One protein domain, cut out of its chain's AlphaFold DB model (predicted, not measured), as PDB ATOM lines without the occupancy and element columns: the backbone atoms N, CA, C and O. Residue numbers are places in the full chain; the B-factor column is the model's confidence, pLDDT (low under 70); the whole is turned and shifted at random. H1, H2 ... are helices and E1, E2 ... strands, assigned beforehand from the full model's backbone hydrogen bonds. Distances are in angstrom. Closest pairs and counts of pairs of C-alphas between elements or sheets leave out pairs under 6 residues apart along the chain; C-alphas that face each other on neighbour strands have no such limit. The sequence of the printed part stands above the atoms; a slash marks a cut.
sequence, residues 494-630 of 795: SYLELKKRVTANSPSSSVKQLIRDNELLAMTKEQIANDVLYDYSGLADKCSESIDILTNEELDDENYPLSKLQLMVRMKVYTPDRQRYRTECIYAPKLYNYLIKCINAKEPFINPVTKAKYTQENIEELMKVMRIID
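AT A GLANCE: This is residues 494 to 630 of the 795 residues of an uncharacterized protein of viral metagenome (UniProt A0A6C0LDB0). A two-stranded hairpin, E1 and E2, makes the core, with H7 packed beside E1 and the long unnamed stretch 533 to 561 looping past E2. H6 leaves the end of E2 and meets H7 with its first turns, making a steep V, while H3, H4 and H5 gather at the end of the hairpin where E1 begins, and H1 and H2 lie farthest out. The printed part has 137 residues with seven named helices and two named strands, in the order H1 H2 H3 H4 H5 E1 E2 H6 H7; the sheet is antiparallel, and the class is mostly helix. The whole is compact, with a radius of gyration of the C-alphas of 15.3 A and spans of 48 by 36 by 26 A.

IN THESE COORDINATES: H1 is residues 495 to 502, 11.4 A long, beginning at C-alpha 495 (112.722, 169.877, 151.282). H2 is residues 509 to 517, 12.5 A. H3 is residues 519 to 522, H4 residues 525 to 532 and H5 residues 562 to 566. E1, residues 568 to 574, is 19.0 A long and begins at C-alpha 568 (121.438, 162.958, 150.827). E2, residues 581 to 587, is 19.3 A. H6 is residues 588 to 601, 19.6 A. H7 is residues 616 to 629, 20.1 A, ending at C-alpha 629 (120.068, 173.578, 155.733).

HOW THE PARTS SIT: H5 is the hub. It touches H1, where the closest C-alphas, of Tyr 495 and Ser 563, are 4.3 A apart. It touches H3, closest at the C-alphas of Leu 520 and Gln 566, 4.8 A. H4 and H5 only just touch, with 3 pairs of C-alphas within 8 A, closest at Lys 525 and Leu 562, 5.9 A. E1 and E2 form an antiparallel hairpin at 155 degrees; N 571 and O 584, and N 584 and O 571, are each 2.8 A apart, within hydrogen-bond range. The closest C-alphas of E1 and H7, of Val 569 and Leu 622, are 6.0 A apart. H6 touches H7 with residues 588 to 592 alone, closest at the C-alphas of Ala 588 and Leu 622, 6.2 A, at a steep tilt of 55 degrees, opposite ways. H7 touches H2 with residues 624 to 628 alone, closest at the C-alphas of Val 511 and Ile 628, 5.9 A, at a steep tilt of 65 degrees, opposite ways. H1 and H7 are near each other; H2 and H6, for instance, are apart. Every O i to N i+4 pair is within hydrogen-bond range in H2, H4, H5 and H6, against 3 of 4 in H1 and 8 of 10 in H7; H3 is too short for such a pair.

THE WHOLE: The two C-alphas farthest apart, of Ala 504 and Asp 577, are 49.2 A apart. The printed part has no cut. The links H4 to H5, 29 residues, and H6 to H7, 14 residues, are long. Residues 500 to 506, of which 500 to 502 belong to H1, stand free. The mean pLDDT of the printed part is 84.0; residues 503 to 506, 535 to 540 and 576 are under 70.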
ATOM      1  N   SER A 494     108.930 168.093 148.765       91.06
ATOM      2  CA  SER A 494     110.341 168.434 148.658       91.06
ATOM      3  C   SER A 494     110.821 169.192 149.898       91.06
ATOM      4  O   SER A 494     110.058 169.883 150.582       91.06
ATOM      5  N   TYR A 495     112.122 169.139 150.171       90.69
ATOM      6  CA  TYR A 495     112.722 169.877 151.282       90.69
ATOM      7  C   TYR A 495     112.456 171.392 151.193       90.69
ATOM      8  O   TYR A 495     112.173 172.043 152.201       90.69
ATOM      9  N   LEU A 496     112.491 171.967 149.986       88.44
ATOM     10  CA  LEU A 496     112.249 173.399 149.785       88.44
ATOM     11  C   LEU A 496     110.792 173.791 150.060       88.44
ATOM     12  O   LEU A 496     110.541 174.895 150.547       88.44
ATOM     13  N   GLU A 497     109.833 172.912 149.769       88.12
ATOM     14  CA  GLU A 497     108.423 173.128 150.111       88.12
ATOM     15  C   GLU A 497     108.199 173.070 151.618       88.12
ATOM     16  O   GLU A 497     107.526 173.949 152.158       88.12
ATOM     17  N   LEU A 498     108.816 172.103 152.307       88.19
ATOM     18  CA  LEU A 498     108.782 172.032 153.769       88.19
ATOM     19  C   LEU A 498     109.351 173.313 154.388       88.19
ATOM     20  O   LEU A 498     108.685 173.963 155.193       88.19
ATOM     21  N   LYS A 499     110.527 173.756 153.929       85.81
ATOM     22  CA  LYS A 499     111.183 174.975 154.429       85.81
ATOM     23  C   LYS A 499     110.318 176.230 154.265       85.81
ATOM     24  O   LYS A 499     110.257 177.049 155.183       85.81
ATOM     25  N   LYS A 500     109.602 176.368 153.141       83.62
ATOM     26  CA  LYS A 500     108.680 177.494 152.879       83.62
ATOM     27  C   LYS A 500     107.485 177.547 153.832       83.62
ATOM     28  O   LYS A 500     106.959 178.630 154.060       83.62
ATOM     29  N   ARG A 501     107.044 176.411 154.383       78.75
ATOM     30  CA  ARG A 501     105.908 176.370 155.323       78.75
ATOM     31  C   ARG A 501     106.235 176.981 156.682       78.75
ATOM     32  O   ARG A 501     105.331 177.457 157.356       78.75
ATOM     33  N   VAL A 502     107.508 176.961 157.075       72.75
ATOM     34  CA  VAL A 502     107.959 177.397 158.408       72.75
ATOM     35  C   VAL A 502     108.757 178.701 158.345       72.75
ATOM     36  O   VAL A 502     108.737 179.482 159.291       72.75
ATOM     37  N   THR A 503     109.432 178.984 157.227       68.44
ATOM     38  CA  THR A 503     110.300 180.162 157.085       68.44
ATOM     39  C   THR A 503     109.759 181.132 156.035       68.44
ATOM     40  O   THR A 503     109.726 180.812 154.850       68.44
ATOM     41  N   ALA A 504     109.396 182.350 156.456       61.31
ATOM     42  CA  ALA A 504     108.909 183.414 155.566       61.31
ATOM     43  C   ALA A 504     110.028 184.159 154.804       61.31
ATOM     44  O   ALA A 504     109.763 184.868 153.834       61.31
ATOM     45  N   ASN A 505     111.288 184.009 155.228       64.12
ATOM     46  CA  ASN A 505     112.416 184.737 154.653       64.12
ATOM     47  C   ASN A 505     112.963 184.058 153.392       64.12
ATOM     48  O   ASN A 505     113.184 182.847 153.355       64.12
ATOM     49  N   SER A 506     113.248 184.863 152.366       68.56
ATOM     50  CA  SER A 506     113.919 184.384 151.154       68.56
ATOM     51  C   SER A 506     115.378 183.996 151.443       68.56
ATOM     52  O   SER A 506     116.069 184.741 152.138       68.56
ATOM     53  N   PRO A 507     115.887 182.880 150.884       75.69
ATOM     54  CA  PRO A 507     117.286 182.492 151.048       75.69
ATOM     55  C   PRO A 507     118.239 183.519 150.415       75.69
ATOM     56  O   PRO A 507     117.891 184.192 149.436       75.69
ATOM     57  N   SER A 508     119.459 183.611 150.952       77.69
ATOM     58  CA  SER A 508     120.532 184.451 150.404       77.69
ATOM     59  C   SER A 508     120.950 184.002 148.994       77.69
ATOM     60  O   SER A 508     120.650 182.888 148.559       77.69
ATOM     61  N   SER A 509     121.662 184.861 148.258       79.44
ATOM     62  CA  SER A 509     122.178 184.540 146.916       79.44
ATOM     63  C   SER A 509     123.108 183.321 146.909       79.44
ATOM     64  O   SER A 509     122.991 182.484 146.019       79.44
ATOM     65  N   SER A 510     123.968 183.178 147.921       78.00
ATOM     66  CA  SER A 510     124.867 182.025 148.072       78.00
ATOM     67  C   SER A 510     124.106 180.712 148.258       78.00
ATOM     68  O   SER A 510     124.410 179.719 147.604       78.00
ATOM     69  N   VAL A 511     123.059 180.713 149.085       81.06
ATOM     70  CA  VAL A 511     122.207 179.536 149.307       81.06
ATOM     71  C   VAL A 511     121.402 179.199 148.056       81.06
ATOM     72  O   VAL A 511     121.257 178.029 147.721       81.06
ATOM     73  N   LYS A 512     120.915 180.207 147.322       85.00
ATOM     74  CA  LYS A 512     120.235 179.993 146.033       85.00
ATOM     75  C   LYS A 512     121.138 179.302 145.013       85.00
ATOM     76  O   LYS A 512     120.633 178.489 144.248       85.00
ATOM     77  N   GLN A 513     122.435 179.610 145.003       83.94
ATOM     78  CA  GLN A 513     123.392 178.934 144.131       83.94
ATOM     79  C   GLN A 513     123.587 177.471 144.551       83.94
ATOM     80  O   GLN A 513     123.390 176.591 143.726       83.94
ATOM     81  N   LEU A 514     123.817 177.201 145.842       85.81
ATOM     82  CA  LEU A 514     123.932 175.826 146.357       85.81
ATOM     83  C   LEU A 514     122.685 174.973 146.078       85.81
ATOM     84  O   LEU A 514     122.799 173.790 145.782       85.81
ATOM     85  N   ILE A 515     121.491 175.573 146.153       85.81
ATOM     86  CA  ILE A 515     120.234 174.900 145.801       85.81
ATOM     87  C   ILE A 515     120.189 174.541 144.310       85.81
ATOM     88  O   ILE A 515     119.695 173.474 143.972       85.81
ATOM     89  N   ARG A 516     120.675 175.420 143.423       85.88
ATOM     90  CA  ARG A 516     120.726 175.149 141.974       85.88
ATOM     91  C   ARG A 516     121.749 174.075 141.627       85.88
ATOM     92  O   ARG A 516     121.490 173.279 140.735       85.88
ATOM     93  N   ASP A 517     122.876 174.072 142.329       85.00
ATOM     94  CA  ASP A 517     123.971 173.131 142.098       85.00
ATOM     95  C   ASP A 517     123.661 171.729 142.661       85.00
ATOM     96  O   ASP A 517     124.297 170.753 142.273       85.00
ATOM     97  N   ASN A 518     122.685 171.603 143.572       88.19
ATOM     98  CA  ASN A 518     122.236 170.320 144.108       88.19
ATOM     99  C   ASN A 518     121.050 169.768 143.299       88.19
ATOM    100  O   ASN A 518     119.890 170.110 143.536       88.19
ATOM    101  N   GLU A 519     121.359 168.859 142.376       88.50
ATOM    102  CA  GLU A 519     120.397 168.230 141.465       88.50
ATOM    103  C   GLU A 519     119.265 167.479 142.187       88.50
ATOM    104  O   GLU A 519     118.130 167.478 141.710       88.50
ATOM    105  N   LEU A 520     119.531 166.885 143.361       90.88
ATOM    106  CA  LEU A 520     118.542 166.072 144.078       90.88
ATOM    107  C   LEU A 520     117.343 166.904 144.544       90.88
ATOM    108  O   LEU A 520     116.219 166.407 144.550       90.88
ATOM    109  N   LEU A 521     117.542 168.184 144.878       90.44
ATOM    110  CA  LEU A 521     116.464 169.075 145.327       90.44
ATOM    111  C   LEU A 521     115.401 169.342 144.251       90.44
ATOM    112  O   LEU A 521     114.295 169.766 144.593       90.44
ATOM    113  N   ALA A 522     115.723 169.106 142.976       88.31
ATOM    114  CA  ALA A 522     114.799 169.252 141.853       88.31
ATOM    115  C   ALA A 522     114.125 167.932 141.438       88.31
ATOM    116  O   ALA A 522     113.181 167.962 140.650       88.31
ATOM    117  N   MET A 523     114.591 166.789 141.950       91.31
ATOM    118  CA  MET A 523     114.109 165.467 141.549       91.31
ATOM    119  C   MET A 523     112.910 165.003 142.381       91.31
ATOM    120  O   MET A 523     112.808 165.273 143.583       91.31
ATOM    121  N   THR A 524     112.016 164.248 141.740       89.81
ATOM    122  CA  THR A 524     110.956 163.480 142.403       89.81
ATOM    123  C   THR A 524     111.503 162.176 142.985       89.81
ATOM    124  O   THR A 524     112.597 161.726 142.643       89.81
ATOM    125  N   LYS A 525     110.715 161.517 143.840       87.62
ATOM    126  CA  LYS A 525     111.089 160.219 144.420       87.62
ATOM    127  C   LYS A 525     111.357 159.154 143.348       87.62
ATOM    128  O   LYS A 525     112.322 158.412 143.459       87.62
ATOM    129  N   GLU A 526     110.536 159.125 142.300       87.25
ATOM    130  CA  GLU A 526     110.671 158.197 141.168       87.25
ATOM    131  C   GLU A 526     111.952 158.457 140.366       87.25
ATOM    132  O   GLU A 526     112.651 157.514 140.005       87.25
ATOM    133  N   GLN A 527     112.299 159.727 140.133       88.88
ATOM    134  CA  GLN A 527     113.549 160.099 139.461       88.88
ATOM    135  C   GLN A 527     114.769 159.700 140.294       88.88
ATOM    136  O   GLN A 527     115.688 159.079 139.774       88.88
ATOM    137  N   ILE A 528     114.758 159.973 141.604       88.81
ATOM    138  CA  ILE A 528     115.847 159.558 142.501       88.81
ATOM    139  C   ILE A 528     115.990 158.029 142.498       88.81
ATOM    140  O   ILE A 528     117.101 157.524 142.361       88.81
ATOM    141  N   ALA A 529     114.885 157.285 142.590       86.94
ATOM    142  CA  ALA A 529     114.915 155.825 142.577       86.94
ATOM    143  C   ALA A 529     115.482 155.244 141.269       86.94
ATOM    144  O   ALA A 529     116.254 154.293 141.313       86.94
ATOM    145  N   ASN A 530     115.135 155.823 140.117       84.75
ATOM    146  CA  ASN A 530     115.562 155.312 138.812       84.75
ATOM    147  C   ASN A 530     116.976 155.760 138.412       84.75
ATOM    148  O   ASN A 530     117.726 154.975 137.823       84.75
ATOM    149  N   ASP A 531     117.348 157.003 138.723       85.31
ATOM    150  CA  ASP A 531     118.544 157.651 138.173       85.31
ATOM    151  C   ASP A 531     119.696 157.740 139.185       85.31
ATOM    152  O   ASP A 531     120.858 157.819 138.785       85.31
ATOM    153  N   VAL A 532     119.402 157.690 140.490       87.12
ATOM    154  CA  VAL A 532     120.389 157.894 141.568       87.12
ATOM    155  C   VAL A 532     120.585 156.640 142.416       87.12
ATOM    156  O   VAL A 532     121.729 156.303 142.730       87.12
ATOM    157  N   LEU A 533     119.505 155.950 142.790       86.69
ATOM    158  CA  LEU A 533     119.586 154.709 143.560       86.69
ATOM    159  C   LEU A 533     119.945 153.524 142.644       86.69
ATOM    160  O   LEU A 533     119.501 153.458 141.501       86.69
ATOM    161  N   TYR A 534     120.753 152.603 143.175       72.50
ATOM    162  CA  TYR A 534     121.113 151.295 142.609       72.50
ATOM    163  C   TYR A 534     121.752 151.259 141.217       72.50
ATOM    164  O   TYR A 534     121.101 151.470 140.194       72.50
ATOM    165  N   ASP A 535     123.009 150.813 141.169       63.78
ATOM    166  CA  ASP A 535     123.590 150.211 139.967       63.78
ATOM    167  C   ASP A 535     124.122 148.808 140.285       63.78
ATOM    168  O   ASP A 535     124.999 148.644 141.131       63.78
ATOM    169  N   TYR A 536     123.584 147.791 139.606       52.28
ATOM    170  CA  TYR A 536     124.150 146.434 139.603       52.28
ATOM    171  C   TYR A 536     125.121 146.222 138.425       52.28
ATOM    172  O   TYR A 536     125.704 145.145 138.286       52.28
ATOM    173  N   SER A 537     125.279 147.224 137.556       54.50
ATOM    174  CA  SER A 537     126.242 147.255 136.460       54.50
ATOM    175  C   SER A 537     127.556 147.905 136.912       54.50
ATOM    176  O   SER A 537     127.615 148.616 137.907       54.50
ATOM    177  N   GLY A 538     128.660 147.603 136.227       53.72
ATOM    178  CA  GLY A 538     130.022 147.923 136.679       53.72
ATOM    179  C   GLY A 538     130.434 149.406 136.678       53.72
ATOM    180  O   GLY A 538     131.638 149.666 136.618       53.72
ATOM    181  N   LEU A 539     129.498 150.363 136.710       54.91
ATOM    182  CA  LEU A 539     129.765 151.803 136.799       54.91
ATOM    183  C   LEU A 539     129.430 152.352 138.199       54.91
ATOM    184  O   LEU A 539     128.504 151.925 138.872       54.91
ATOM    185  N   ALA A 540     130.238 153.306 138.661       65.69
ATOM    186  CA  ALA A 540     130.343 153.698 140.068       65.69
ATOM    187  C   ALA A 540     129.475 154.894 140.504       65.69
ATOM    188  O   ALA A 540     129.621 155.367 141.632       65.69
ATOM    189  N   ASP A 541     128.645 155.451 139.620       74.81
ATOM    190  CA  ASP A 541     128.037 156.775 139.830       74.81
ATOM    191  C   ASP A 541     126.732 156.768 140.636       74.81
ATOM    192  O   ASP A 541     126.414 157.773 141.284       74.81
ATOM    193  N   LYS A 542     125.991 155.657 140.643       85.75
ATOM    194  CA  LYS A 542     124.789 155.497 141.474       85.75
ATOM    195  C   LYS A 542     125.128 155.006 142.879       85.75
ATOM    196  O   LYS A 542     126.227 154.510 143.139       85.75
ATOM    197  N   CYS A 543     124.161 155.129 143.784       86.69
ATOM    198  CA  CYS A 543     124.280 154.633 145.147       86.69
ATOM    199  C   CYS A 543     124.599 153.139 145.156       86.69
ATOM    200  O   CYS A 543     123.874 152.333 144.574       86.69
ATOM    201  N   SER A 544     125.696 152.788 145.819       81.12
ATOM    202  CA  SER A 544     126.203 151.414 145.846       81.12
ATOM    203  C   SER A 544     125.478 150.506 146.844       81.12
ATOM    204  O   SER A 544     125.597 149.293 146.740       81.12
ATOM    205  N   GLU A 545     124.727 151.075 147.790       79.25
ATOM    206  CA  GLU A 545     124.015 150.348 148.849       79.25
ATOM    207  C   GLU A 545     122.533 150.750 148.878       79.25
ATOM    208  O   GLU A 545     122.201 151.906 148.602       79.25
ATOM    209  N   SER A 546     121.654 149.807 149.245       81.81
ATOM    210  CA  SER A 546     120.210 150.042 149.455       81.81
ATOM    211  C   SER A 546     119.873 150.742 150.750       81.81
ATOM    212  O   SER A 546     118.801 151.325 150.888       81.81
ATOM    213  N   ILE A 547     120.778 150.650 151.712       84.88
ATOM    214  CA  ILE A 547     120.532 151.042 153.086       84.88
ATOM    215  C   ILE A 547     121.458 152.202 153.421       84.88
ATOM    216  O   ILE A 547     122.666 152.144 153.176       84.88
ATOM    217  N   ASP A 548     120.900 153.246 154.026       83.75
ATOM    218  CA  ASP A 548     121.700 154.302 154.633       83.75
ATOM    219  C   ASP A 548     122.493 153.718 155.810       83.75
ATOM    220  O   ASP A 548     121.931 153.251 156.803       83.75
ATOM    221  N   ILE A 549     123.820 153.765 155.713       83.19
ATOM    222  CA  ILE A 549     124.726 153.132 156.679       83.19
ATOM    223  C   ILE A 549     124.673 153.734 158.095       83.19
ATOM    224  O   ILE A 549     125.234 153.152 159.024       83.19
ATOM    225  N   LEU A 550     124.092 154.925 158.268       86.56
ATOM    226  CA  LEU A 550     123.976 155.602 159.561       86.56
ATOM    227  C   LEU A 550     122.566 155.497 160.141       86.56
ATOM    228  O   LEU A 550     122.440 155.403 161.364       86.56
ATOM    229  N   THR A 551     121.519 155.528 159.312       83.69
ATOM    230  CA  THR A 551     120.131 155.394 159.793       83.69
ATOM    231  C   THR A 551     119.621 153.956 159.801       83.69
ATOM    232  O   THR A 551     118.675 153.676 160.533       83.69
ATOM    233  N   ASN A 552     120.272 153.038 159.075       84.25
ATOM    234  CA  ASN A 552     119.821 151.661 158.828       84.25
ATOM    235  C   ASN A 552     118.424 151.581 158.187       84.25
ATOM    236  O   ASN A 552     117.670 150.643 158.443       84.25
ATOM    237  N   GLU A 553     118.066 152.572 157.375       85.56
ATOM    238  CA  GLU A 553     116.800 152.610 156.641       85.56
ATOM    239  C   GLU A 553     117.043 152.333 155.155       85.56
ATOM    240  O   GLU A 553     118.047 152.775 154.593       85.56
ATOM    241  N   GLU A 554     116.107 151.632 154.517       86.12
ATOM    242  CA  GLU A 554     116.113 151.394 153.071       86.12
ATOM    243  C   GLU A 554     115.763 152.691 152.323       86.12
ATOM    244  O   GLU A 554     114.743 153.331 152.595       86.12
ATOM    245  N   LEU A 555     116.628 153.098 151.391       85.00
ATOM    246  CA  LEU A 555     116.511 154.363 150.659       85.00
ATOM    247  C   LEU A 555     115.324 154.365 149.682       85.00
ATOM    248  O   LEU A 555     114.733 155.413 149.424       85.00
ATOM    249  N   ASP A 556     114.952 153.206 149.145       81.19
ATOM    250  CA  ASP A 556     113.835 153.031 148.213       81.19
ATOM    251  C   ASP A 556     112.510 152.644 148.880       81.19
ATOM    252  O   ASP A 556     111.503 152.506 148.182       81.19
ATOM    253  N   ASP A 557     112.459 152.548 150.215       82.94
ATOM    254  CA  ASP A 557     111.200 152.329 150.930       82.94
ATOM    255  C   ASP A 557     110.207 153.443 150.556       82.94
ATOM    256  O   ASP A 557     110.504 154.643 150.648       82.94
ATOM    257  N   GLU A 558     108.975 153.072 150.180       76.00
ATOM    258  CA  GLU A 558     107.857 154.003 149.967       76.00
ATOM    259  C   GLU A 558     107.705 154.954 151.172       76.00
ATOM    260  O   GLU A 558     107.303 156.114 151.025       76.00
ATOM    261  N   ASN A 559     108.117 154.504 152.359       78.31
ATOM    262  CA  ASN A 559     108.075 155.243 153.601       78.31
ATOM    263  C   ASN A 559     109.223 156.206 153.879       78.31
ATOM    264  O   ASN A 559     109.070 157.058 154.757       78.31
ATOM    265  N   TYR A 560     110.306 156.151 153.116       83.88
ATOM    266  CA  TYR A 560     111.399 157.102 153.257       83.88
ATOM    267  C   TYR A 560     110.970 158.489 152.726       83.88
ATOM    268  O   TYR A 560     110.525 158.580 151.573       83.88
ATOM    269  N   PRO A 561     111.034 159.576 153.525       89.56
ATOM    270  CA  PRO A 561     110.580 160.898 153.087       89.56
ATOM    271  C   PRO A 561     111.363 161.426 151.880       89.56
ATOM    272  O   PRO A 561     112.589 161.309 151.836       89.56
ATOM    273  N   LEU A 562     110.677 162.083 150.935       92.06
ATOM    274  CA  LEU A 562     111.332 162.675 149.759       92.06
ATOM    275  C   LEU A 562     112.401 163.688 150.180       92.06
ATOM    276  O   LEU A 562     113.535 163.625 149.720       92.06
ATOM    277  N   SER A 563     112.068 164.587 151.103       91.69
ATOM    278  CA  SER A 563     112.997 165.594 151.623       91.69
ATOM    279  C   SER A 563     114.287 164.998 152.200       91.69
ATOM    280  O   SER A 563     115.342 165.619 152.093       91.69
ATOM    281  N   LYS A 564     114.227 163.784 152.755       92.38
ATOM    282  CA  LYS A 564     115.392 163.067 153.281       92.38
ATOM    283  C   LYS A 564     116.287 162.546 152.150       92.38
ATOM    284  O   LYS A 564     117.498 162.733 152.220       92.38
ATOM    285  N   LEU A 565     115.698 162.014 151.070       92.06
ATOM    286  CA  LEU A 565     116.426 161.644 149.842       92.06
ATOM    287  C   LEU A 565     117.086 162.855 149.178       92.06
ATOM    288  O   LEU A 565     118.218 162.773 148.712       92.06
ATOM    289  N   GLN A 566     116.404 164.000 149.166       93.38
ATOM    290  CA  GLN A 566     116.933 165.227 148.564       93.38
ATOM    291  C   GLN A 566     118.080 165.863 149.369       93.38
ATOM    292  O   GLN A 566     118.880 166.618 148.821       93.38
ATOM    293  N   LEU A 567     118.164 165.567 150.668       94.12
ATOM    294  CA  LEU A 567     119.236 166.002 151.572       94.12
ATOM    295  C   LEU A 567     120.341 164.947 151.742       94.12
ATOM    296  O   LEU A 567     121.150 165.014 152.670       94.12
ATOM    297  N   MET A 568     120.378 163.952 150.867       92.94
ATOM    298  CA  MET A 568     121.438 162.958 150.827       92.94
ATOM    299  C   MET A 568     122.711 163.546 150.209       92.94
ATOM    300  O   MET A 568     122.658 164.348 149.276       92.94
ATOM    301  N   VAL A 569     123.871 163.125 150.706       92.38
ATOM    302  CA  VAL A 569     125.166 163.376 150.071       92.38
ATOM    303  C   VAL A 569     125.636 162.116 149.347       92.38
ATOM    304  O   VAL A 569     125.448 160.998 149.830       92.38
ATOM    305  N   ARG A 570     126.246 162.309 148.175       89.75
ATOM    306  CA  ARG A 570     126.811 161.253 147.328       89.75
ATOM    307  C   ARG A 570     128.335 161.305 147.413       89.75
ATOM    308  O   ARG A 570     128.975 162.154 146.799       89.75
ATOM    309  N   MET A 571     128.912 160.411 148.202       88.31
ATOM    310  CA  MET A 571     130.323 160.399 148.574       88.31
ATOM    311  C   MET A 571     131.091 159.415 147.699       88.31
ATOM    312  O   MET A 571     130.900 158.204 147.797       88.31
ATOM    313  N   LYS A 572     131.992 159.920 146.853       87.88
ATOM    314  CA  LYS A 572     132.881 159.058 146.064       87.88
ATOM    315  C   LYS A 572     133.991 158.506 146.954       87.88
ATOM    316  O   LYS A 572     134.764 159.273 147.531       87.88
ATOM    317  N   VAL A 573     134.071 157.181 147.039       82.75
ATOM    318  CA  VAL A 573     135.085 156.443 147.799       82.75
ATOM    319  C   VAL A 573     135.910 155.603 146.834       82.75
ATOM    320  O   VAL A 573     135.396 154.670 146.218       82.75
ATOM    321  N   TYR A 574     137.187 155.950 146.689       79.00
ATOM    322  CA  TYR A 574     138.096 155.310 145.740       79.00
ATOM    323  C   TYR A 574     138.673 153.995 146.280       79.00
ATOM    324  O   TYR A 574     138.913 153.850 147.480       79.00
ATOM    325  N   THR A 575     138.934 153.045 145.382       73.38
ATOM    326  CA  THR A 575     139.716 151.838 145.676       73.38
ATOM    327  C   THR A 575     141.156 152.205 146.066       73.38
ATOM    328  O   THR A 575     141.618 153.298 145.727       73.38
ATOM    329  N   PRO A 576     141.904 151.324 146.766       67.88
ATOM    330  CA  PRO A 576     143.272 151.629 147.203       67.88
ATOM    331  C   PRO A 576     144.221 152.061 146.071       67.88
ATOM    332  O   PRO A 576     145.088 152.903 146.285       67.88
ATOM    333  N   ASP A 577     144.023 151.533 144.861       71.25
ATOM    334  CA  ASP A 577     144.773 151.874 143.642       71.25
ATOM    335  C   ASP A 577     144.312 153.179 142.956       71.25
ATOM    336  O   ASP A 577     144.906 153.599 141.964       71.25
ATOM    337  N   ARG A 578     143.257 153.826 143.475       73.88
ATOM    338  CA  ARG A 578     142.601 155.041 142.958       73.88
ATOM    339  C   ARG A 578     142.077 154.956 141.520       73.88
ATOM    340  O   ARG A 578     141.736 155.988 140.947       73.88
ATOM    341  N   GLN A 579     141.973 153.765 140.932       78.69
ATOM    342  CA  GLN A 579     141.504 153.613 139.547       78.69
ATOM    343  C   GLN A 579     139.982 153.515 139.430       78.69
ATOM    344  O   GLN A 579     139.419 153.810 138.376       78.69
ATOM    345  N   ARG A 580     139.306 153.088 140.497       80.00
ATOM    346  CA  ARG A 580     137.850 152.945 140.557       80.00
ATOM    347  C   ARG A 580     137.326 153.616 141.818       80.00
ATOM    348  O   ARG A 580     138.070 153.844 142.770       80.00
ATOM    349  N   TYR A 581     136.042 153.933 141.832       82.19
ATOM    350  CA  TYR A 581     135.353 154.367 143.042       82.19
ATOM    351  C   TYR A 581     134.035 153.629 143.190       82.19
ATOM    352  O   TYR A 581     133.622 152.889 142.304       82.19
ATOM    353  N   ARG A 582     133.396 153.825 144.334       83.44
ATOM    354  CA  ARG A 582     131.977 153.568 144.553       83.44
ATOM    355  C   ARG A 582     131.339 154.839 145.106       83.44
ATOM    356  O   ARG A 582     132.045 155.650 145.713       83.44
ATOM    357  N   THR A 583     130.042 155.019 144.904       87.44
ATOM    358  CA  THR A 583     129.319 156.184 145.427       87.44
ATOM    359  C   THR A 583     128.479 155.761 146.622       87.44
ATOM    360  O   THR A 583     127.487 155.045 146.501       87.44
ATOM    361  N   GLU A 584     128.899 156.205 147.802       87.81
ATOM    362  CA  GLU A 584     128.190 155.982 149.056       87.81
ATOM    363  C   GLU A 584     127.153 157.088 149.255       87.81
ATOM    364  O   GLU A 584     127.451 158.275 149.139       87.81
ATOM    365  N   CYS A 585     125.920 156.693 149.538       89.12
ATOM    366  CA  CYS A 585     124.777 157.586 149.636       89.12
ATOM    367  C   CYS A 585     124.292 157.626 151.080       89.12
ATOM    368  O   CYS A 585     123.920 156.596 151.636       89.12
ATOM    369  N   ILE A 586     124.382 158.798 151.709       91.75
ATOM    370  CA  ILE A 586     124.167 158.941 153.152       91.75
ATOM    371  C   ILE A 586     123.399 160.228 153.426       91.75
ATOM    372  O   ILE A 586     123.692 161.276 152.849       91.75
ATOM    373  N   TYR A 587     122.438 160.182 154.336       94.12
ATOM    374  CA  TYR A 587     121.704 161.354 154.780       94.12
ATOM    375  C   TYR A 587     122.633 162.366 155.478       94.12
ATOM    376  O   TYR A 587     123.224 162.092 156.532       94.12
ATOM    377  N   ALA A 588     122.762 163.561 154.889       94.94
ATOM    378  CA  ALA A 588     123.804 164.523 155.248       94.94
ATOM    379  C   ALA A 588     123.775 164.968 156.727       94.94
ATOM    380  O   ALA A 588     124.835 164.948 157.353       94.94
ATOM    381  N   PRO A 589     122.624 165.288 157.356       95.38
ATOM    382  CA  PRO A 589     122.586 165.684 158.769       95.38
ATOM    383  C   PRO A 589     123.150 164.634 159.732       95.38
ATOM    384  O   PRO A 589     123.865 164.970 160.679       95.38
ATOM    385  N   LYS A 590     122.881 163.344 159.483       94.44
ATOM    386  CA  LYS A 590     123.420 162.255 160.315       94.44
ATOM    387  C   LYS A 590     124.914 162.076 160.075       94.44
ATOM    388  O   LYS A 590     125.654 161.897 161.043       94.44
ATOM    389  N   LEU A 591     125.365 162.202 158.825       94.44
ATOM    390  CA  LEU A 591     126.789 162.155 158.496       94.44
ATOM    391  C   LEU A 591     127.564 163.333 159.101       94.44
ATOM    392  O   LEU A 591     128.653 163.128 159.630       94.44
ATOM    393  N   TYR A 592     126.990 164.536 159.108       95.00
ATOM    394  CA  TYR A 592     127.562 165.706 159.775       95.00
ATOM    395  C   TYR A 592     127.702 165.489 161.281       95.00
ATOM    396  O   TYR A 592     128.778 165.693 161.835       95.00
ATOM    397  N   ASN A 593     126.662 164.996 161.955       94.88
ATOM    398  CA  ASN A 593     126.752 164.687 163.385       94.88
ATOM    399  C   ASN A 593     127.791 163.595 163.685       94.88
ATOM    400  O   ASN A 593     128.478 163.656 164.709       94.88
ATOM    401  N   TYR A 594     127.947 162.623 162.784       94.00
ATOM    402  CA  TYR A 594     129.014 161.631 162.875       94.00
ATOM    403  C   TYR A 594     130.407 162.261 162.686       94.00
ATOM    404  O   TYR A 594     131.298 161.990 163.490       94.00
ATOM    405  N   LEU A 595     130.581 163.176 161.725       92.06
ATOM    406  CA  LEU A 595     131.808 163.963 161.551       92.06
ATOM    407  C   LEU A 595     132.151 164.771 162.813       92.06
ATOM    408  O   LEU A 595     133.288 164.714 163.279       92.06
ATOM    409  N   ILE A 596     131.176 165.474 163.405       92.00
ATOM    410  CA  ILE A 596     131.366 166.221 164.660       92.00
ATOM    411  C   ILE A 596     131.845 165.299 165.779       92.00
ATOM    412  O   ILE A 596     132.799 165.625 166.491       92.00
ATOM    413  N   LYS A 597     131.221 164.124 165.916       91.19
ATOM    414  CA  LYS A 597     131.638 163.111 166.889       91.19
ATOM    415  C   LYS A 597     133.093 162.690 166.661       91.19
ATOM    416  O   LYS A 597     133.860 162.692 167.622       91.19
ATOM    417  N   CYS A 598     133.482 162.379 165.422       87.12
ATOM    418  CA  CYS A 598     134.858 162.008 165.074       87.12
ATOM    419  C   CYS A 598     135.855 163.129 165.396       87.12
ATOM    420  O   CYS A 598     136.857 162.883 166.068       87.12
ATOM    421  N   ILE A 599     135.563 164.369 164.991       84.56
ATOM    422  CA  ILE A 599     136.433 165.533 165.219       84.56
ATOM    423  C   ILE A 599     136.633 165.795 166.711       84.56
ATOM    424  O   ILE A 599     137.772 165.925 167.163       84.56
ATOM    425  N   ASN A 600     135.552 165.820 167.491       84.62
ATOM    426  CA  ASN A 600     135.632 166.044 168.935       84.62
ATOM    427  C   ASN A 600     136.360 164.896 169.657       84.62
ATOM    428  O   ASN A 600     137.090 165.138 170.618       84.62
ATOM    429  N   ALA A 601     136.196 163.653 169.189       80.94
ATOM    430  CA  ALA A 601     136.891 162.479 169.722       80.94
ATOM    431  C   ALA A 601     138.351 162.349 169.236       80.94
ATOM    432  O   ALA A 601     139.113 161.554 169.793       80.94
ATOM    433  N   LYS A 602     138.763 163.151 168.241       74.44
ATOM    434  CA  LYS A 602     140.047 163.044 167.523       74.44
ATOM    435  C   LYS A 602     140.249 161.672 166.879       74.44
ATOM    436  O   LYS A 602     141.346 161.104 166.891       74.44
ATOM    437  N   GLU A 603     139.162 161.133 166.354       78.81
ATOM    438  CA  GLU A 603     139.145 159.886 165.610       78.81
ATOM    439  C   GLU A 603     139.124 160.194 164.110       78.81
ATOM    440  O   GLU A 603     138.526 161.193 163.694       78.81
ATOM    441  N   PRO A 604     139.776 159.368 163.277       79.69
ATOM    442  CA  PRO A 604     139.659 159.501 161.835       79.69
ATOM    443  C   PRO A 604     138.191 159.426 161.392       79.69
ATOM    444  O   PRO A 604     137.423 158.597 161.880       79.69
ATOM    445  N   PHE A 605     137.809 160.273 160.436       87.19
ATOM    446  CA  PHE A 605     136.485 160.226 159.826       87.19
ATOM    447  C   PHE A 605     136.428 159.054 158.835       87.19
ATOM    448  O   PHE A 605     136.946 159.133 157.722       87.19
ATOM    449  N   ILE A 606     135.878 157.927 159.287       86.88
ATOM    450  CA  ILE A 606     135.902 156.642 158.580       86.88
ATOM    451  C   ILE A 606     134.478 156.108 158.449       86.88
ATOM    452  O   ILE A 606     133.688 156.197 159.381       86.88
ATOM    453  N   ASN A 607     134.150 155.491 157.320       83.94
ATOM    454  CA  ASN A 607     132.896 154.774 157.150       83.94
ATOM    455  C   ASN A 607     132.781 153.622 158.182       83.94
ATOM    456  O   ASN A 607     133.644 152.736 158.224       83.94
ATOM    457  N   PRO A 608     131.712 153.572 158.999       78.56
ATOM    458  CA  PRO A 608     131.589 152.593 160.077       78.56
ATOM    459  C   PRO A 608     131.467 151.144 159.592       78.56
ATOM    460  O   PRO A 608     131.897 150.239 160.314       78.56
ATOM    461  N   VAL A 609     130.932 150.918 158.392       79.62
ATOM    462  CA  VAL A 609     130.714 149.590 157.803       79.62
ATOM    463  C   VAL A 609     131.928 149.175 156.983       79.62
ATOM    464  O   VAL A 609     132.550 148.150 157.250       79.62
ATOM    465  N   THR A 610     132.309 150.002 156.015       76.00
ATOM    466  CA  THR A 610     133.298 149.635 154.995       76.00
ATOM    467  C   THR A 610     134.736 149.955 155.389       76.00
ATOM    468  O   THR A 610     135.666 149.543 154.701       76.00
ATOM    469  N   LYS A 611     134.921 150.704 156.484       81.19
ATOM    470  CA  LYS A 611     136.213 151.181 157.002       81.19
ATOM    471  C   LYS A 611     136.995 152.083 156.043       81.19
ATOM    472  O   LYS A 611     138.155 152.385 156.299       81.19
ATOM    473  N   ALA A 612     136.360 152.564 154.975       79.44
ATOM    474  CA  ALA A 612     136.965 153.533 154.077       79.44
ATOM    475  C   ALA A 612     137.131 154.897 154.760       79.44
ATOM    476  O   ALA A 612     136.242 155.359 155.474       79.44
ATOM    477  N   LYS A 613     138.270 155.552 154.537       81.94
ATOM    478  CA  LYS A 613     138.565 156.868 155.107       81.94
ATOM    479  C   LYS A 613     137.989 157.973 154.227       81.94
ATOM    480  O   LYS A 613     138.277 158.009 153.035       81.94
ATOM    481  N   TYR A 614     137.241 158.890 154.829       85.69
ATOM    482  CA  TYR A 614     136.755 160.079 154.142       85.69
ATOM    483  C   TYR A 614     137.823 161.177 154.130       85.69
ATOM    484  O   TYR A 614     138.553 161.377 155.105       85.69
ATOM    485  N   THR A 615     137.927 161.874 153.001       84.50
ATOM    486  CA  THR A 615     138.920 162.925 152.745       84.50
ATOM    487  C   THR A 615     138.376 164.332 153.019       84.50
ATOM    488  O   THR A 615     137.246 164.508 153.477       84.50
ATOM    489  N   GLN A 616     139.178 165.363 152.743       82.56
ATOM    490  CA  GLN A 616     138.724 166.749 152.850       82.56
ATOM    491  C   GLN A 616     137.683 167.087 151.773       82.56
ATOM    492  O   GLN A 616     136.689 167.738 152.079       82.56
ATOM    493  N   GLU A 617     137.842 166.573 150.550       85.75
ATOM    494  CA  GLU A 617     136.869 166.751 149.462       85.75
ATOM    495  C   GLU A 617     135.506 166.153 149.844       85.75
ATOM    496  O   GLU A 617     134.453 166.736 149.604       85.75
ATOM    497  N   ASN A 618     135.522 165.005 150.525       90.50
ATOM    498  CA  ASN A 618     134.331 164.384 151.095       90.50
ATOM    499  C   ASN A 618     133.633 165.295 152.129       90.50
ATOM    500  O   ASN A 618     132.407 165.417 152.115       90.50
ATOM    501  N   ILE A 619     134.390 165.956 153.012       91.06
ATOM    502  CA  ILE A 619     133.838 166.931 153.970       91.06
ATOM    503  C   ILE A 619     133.245 168.135 153.226       91.06
ATOM    504  O   ILE A 619     132.178 168.616 153.599       91.06
ATOM    505  N   GLU A 620     133.885 168.610 152.159       90.94
ATOM    506  CA  GLU A 620     133.378 169.725 151.350       90.94
ATOM    507  C   GLU A 620     132.043 169.398 150.671       90.94
ATOM    508  O   GLU A 620     131.119 170.212 150.749       90.94
ATOM    509  N   GLU A 621     131.895 168.206 150.081       91.25
ATOM    510  CA  GLU A 621     130.621 167.748 149.499       91.25
ATOM    511  C   GLU A 621     129.505 167.665 150.545       91.25
ATOM    512  O   GLU A 621     128.398 168.163 150.325       91.25
ATOM    513  N   LEU A 622     129.806 167.117 151.725       94.50
ATOM    514  CA  LEU A 622     128.876 167.121 152.854       94.50
ATOM    515  C   LEU A 622     128.467 168.555 153.220       94.50
ATOM    516  O   LEU A 622     127.278 168.857 153.348       94.50
ATOM    517  N   MET A 623     129.434 169.464 153.341       93.81
ATOM    518  CA  MET A 623     129.171 170.846 153.736       93.81
ATOM    519  C   MET A 623     128.365 171.637 152.699       93.81
ATOM    520  O   MET A 623     127.634 172.547 153.099       93.81
ATOM    521  N   LYS A 624     128.419 171.298 151.402       93.12
ATOM    522  CA  LYS A 624     127.532 171.897 150.383       93.12
ATOM    523  C   LYS A 624     126.061 171.655 150.716       93.12
ATOM    524  O   LYS A 624     125.279 172.602 150.679       93.12
ATOM    525  N   VAL A 625     125.700 170.430 151.108       94.44
ATOM    526  CA  VAL A 625     124.328 170.088 151.527       94.44
ATOM    527  C   VAL A 625     123.994 170.732 152.874       94.44
ATOM    528  O   VAL A 625     122.944 171.355 153.021       94.44
ATOM    529  N   MET A 626     124.908 170.670 153.848       94.75
ATOM    530  CA  MET A 626     124.676 171.244 155.183       94.75
ATOM    531  C   MET A 626     124.430 172.757 155.149       94.75
ATOM    532  O   MET A 626     123.566 173.251 155.869       94.75
ATOM    533  N   ARG A 627     125.104 173.492 154.259       92.62
ATOM    534  CA  ARG A 627     124.899 174.939 154.073       92.62
ATOM    535  C   ARG A 627     123.565 175.303 153.414       92.62
ATOM    536  O   ARG A 627     123.138 176.452 153.517       92.62
ATOM    537  N   ILE A 628     122.887 174.355 152.760       90.81
ATOM    538  CA  ILE A 628     121.500 174.540 152.293       90.81
ATOM    539  C   ILE A 628     120.535 174.518 153.487       90.81
ATOM    540  O   ILE A 628     119.552 175.273 153.510       90.81
ATOM    541  N   ILE A 629     120.830 173.682 154.487       90.31
ATOM    542  CA  ILE A 629     120.068 173.578 155.733       90.31
ATOM    543  C   ILE A 629     120.316 174.818 156.591       90.31
ATOM    544  O   ILE A 629     119.383 175.597 156.809       90.31
ATOM    545  N   ASP A 630     121.570 175.032 156.990       89.00
ATOM    546  CA  ASP A 630     122.019 176.163 157.799       89.00
ATOM    547  C   ASP A 630     123.307 176.775 157.205       89.00
ATOM    548  O   ASP A 630     124.392 176.194 157.310       89.00
TER     549      ASP A 630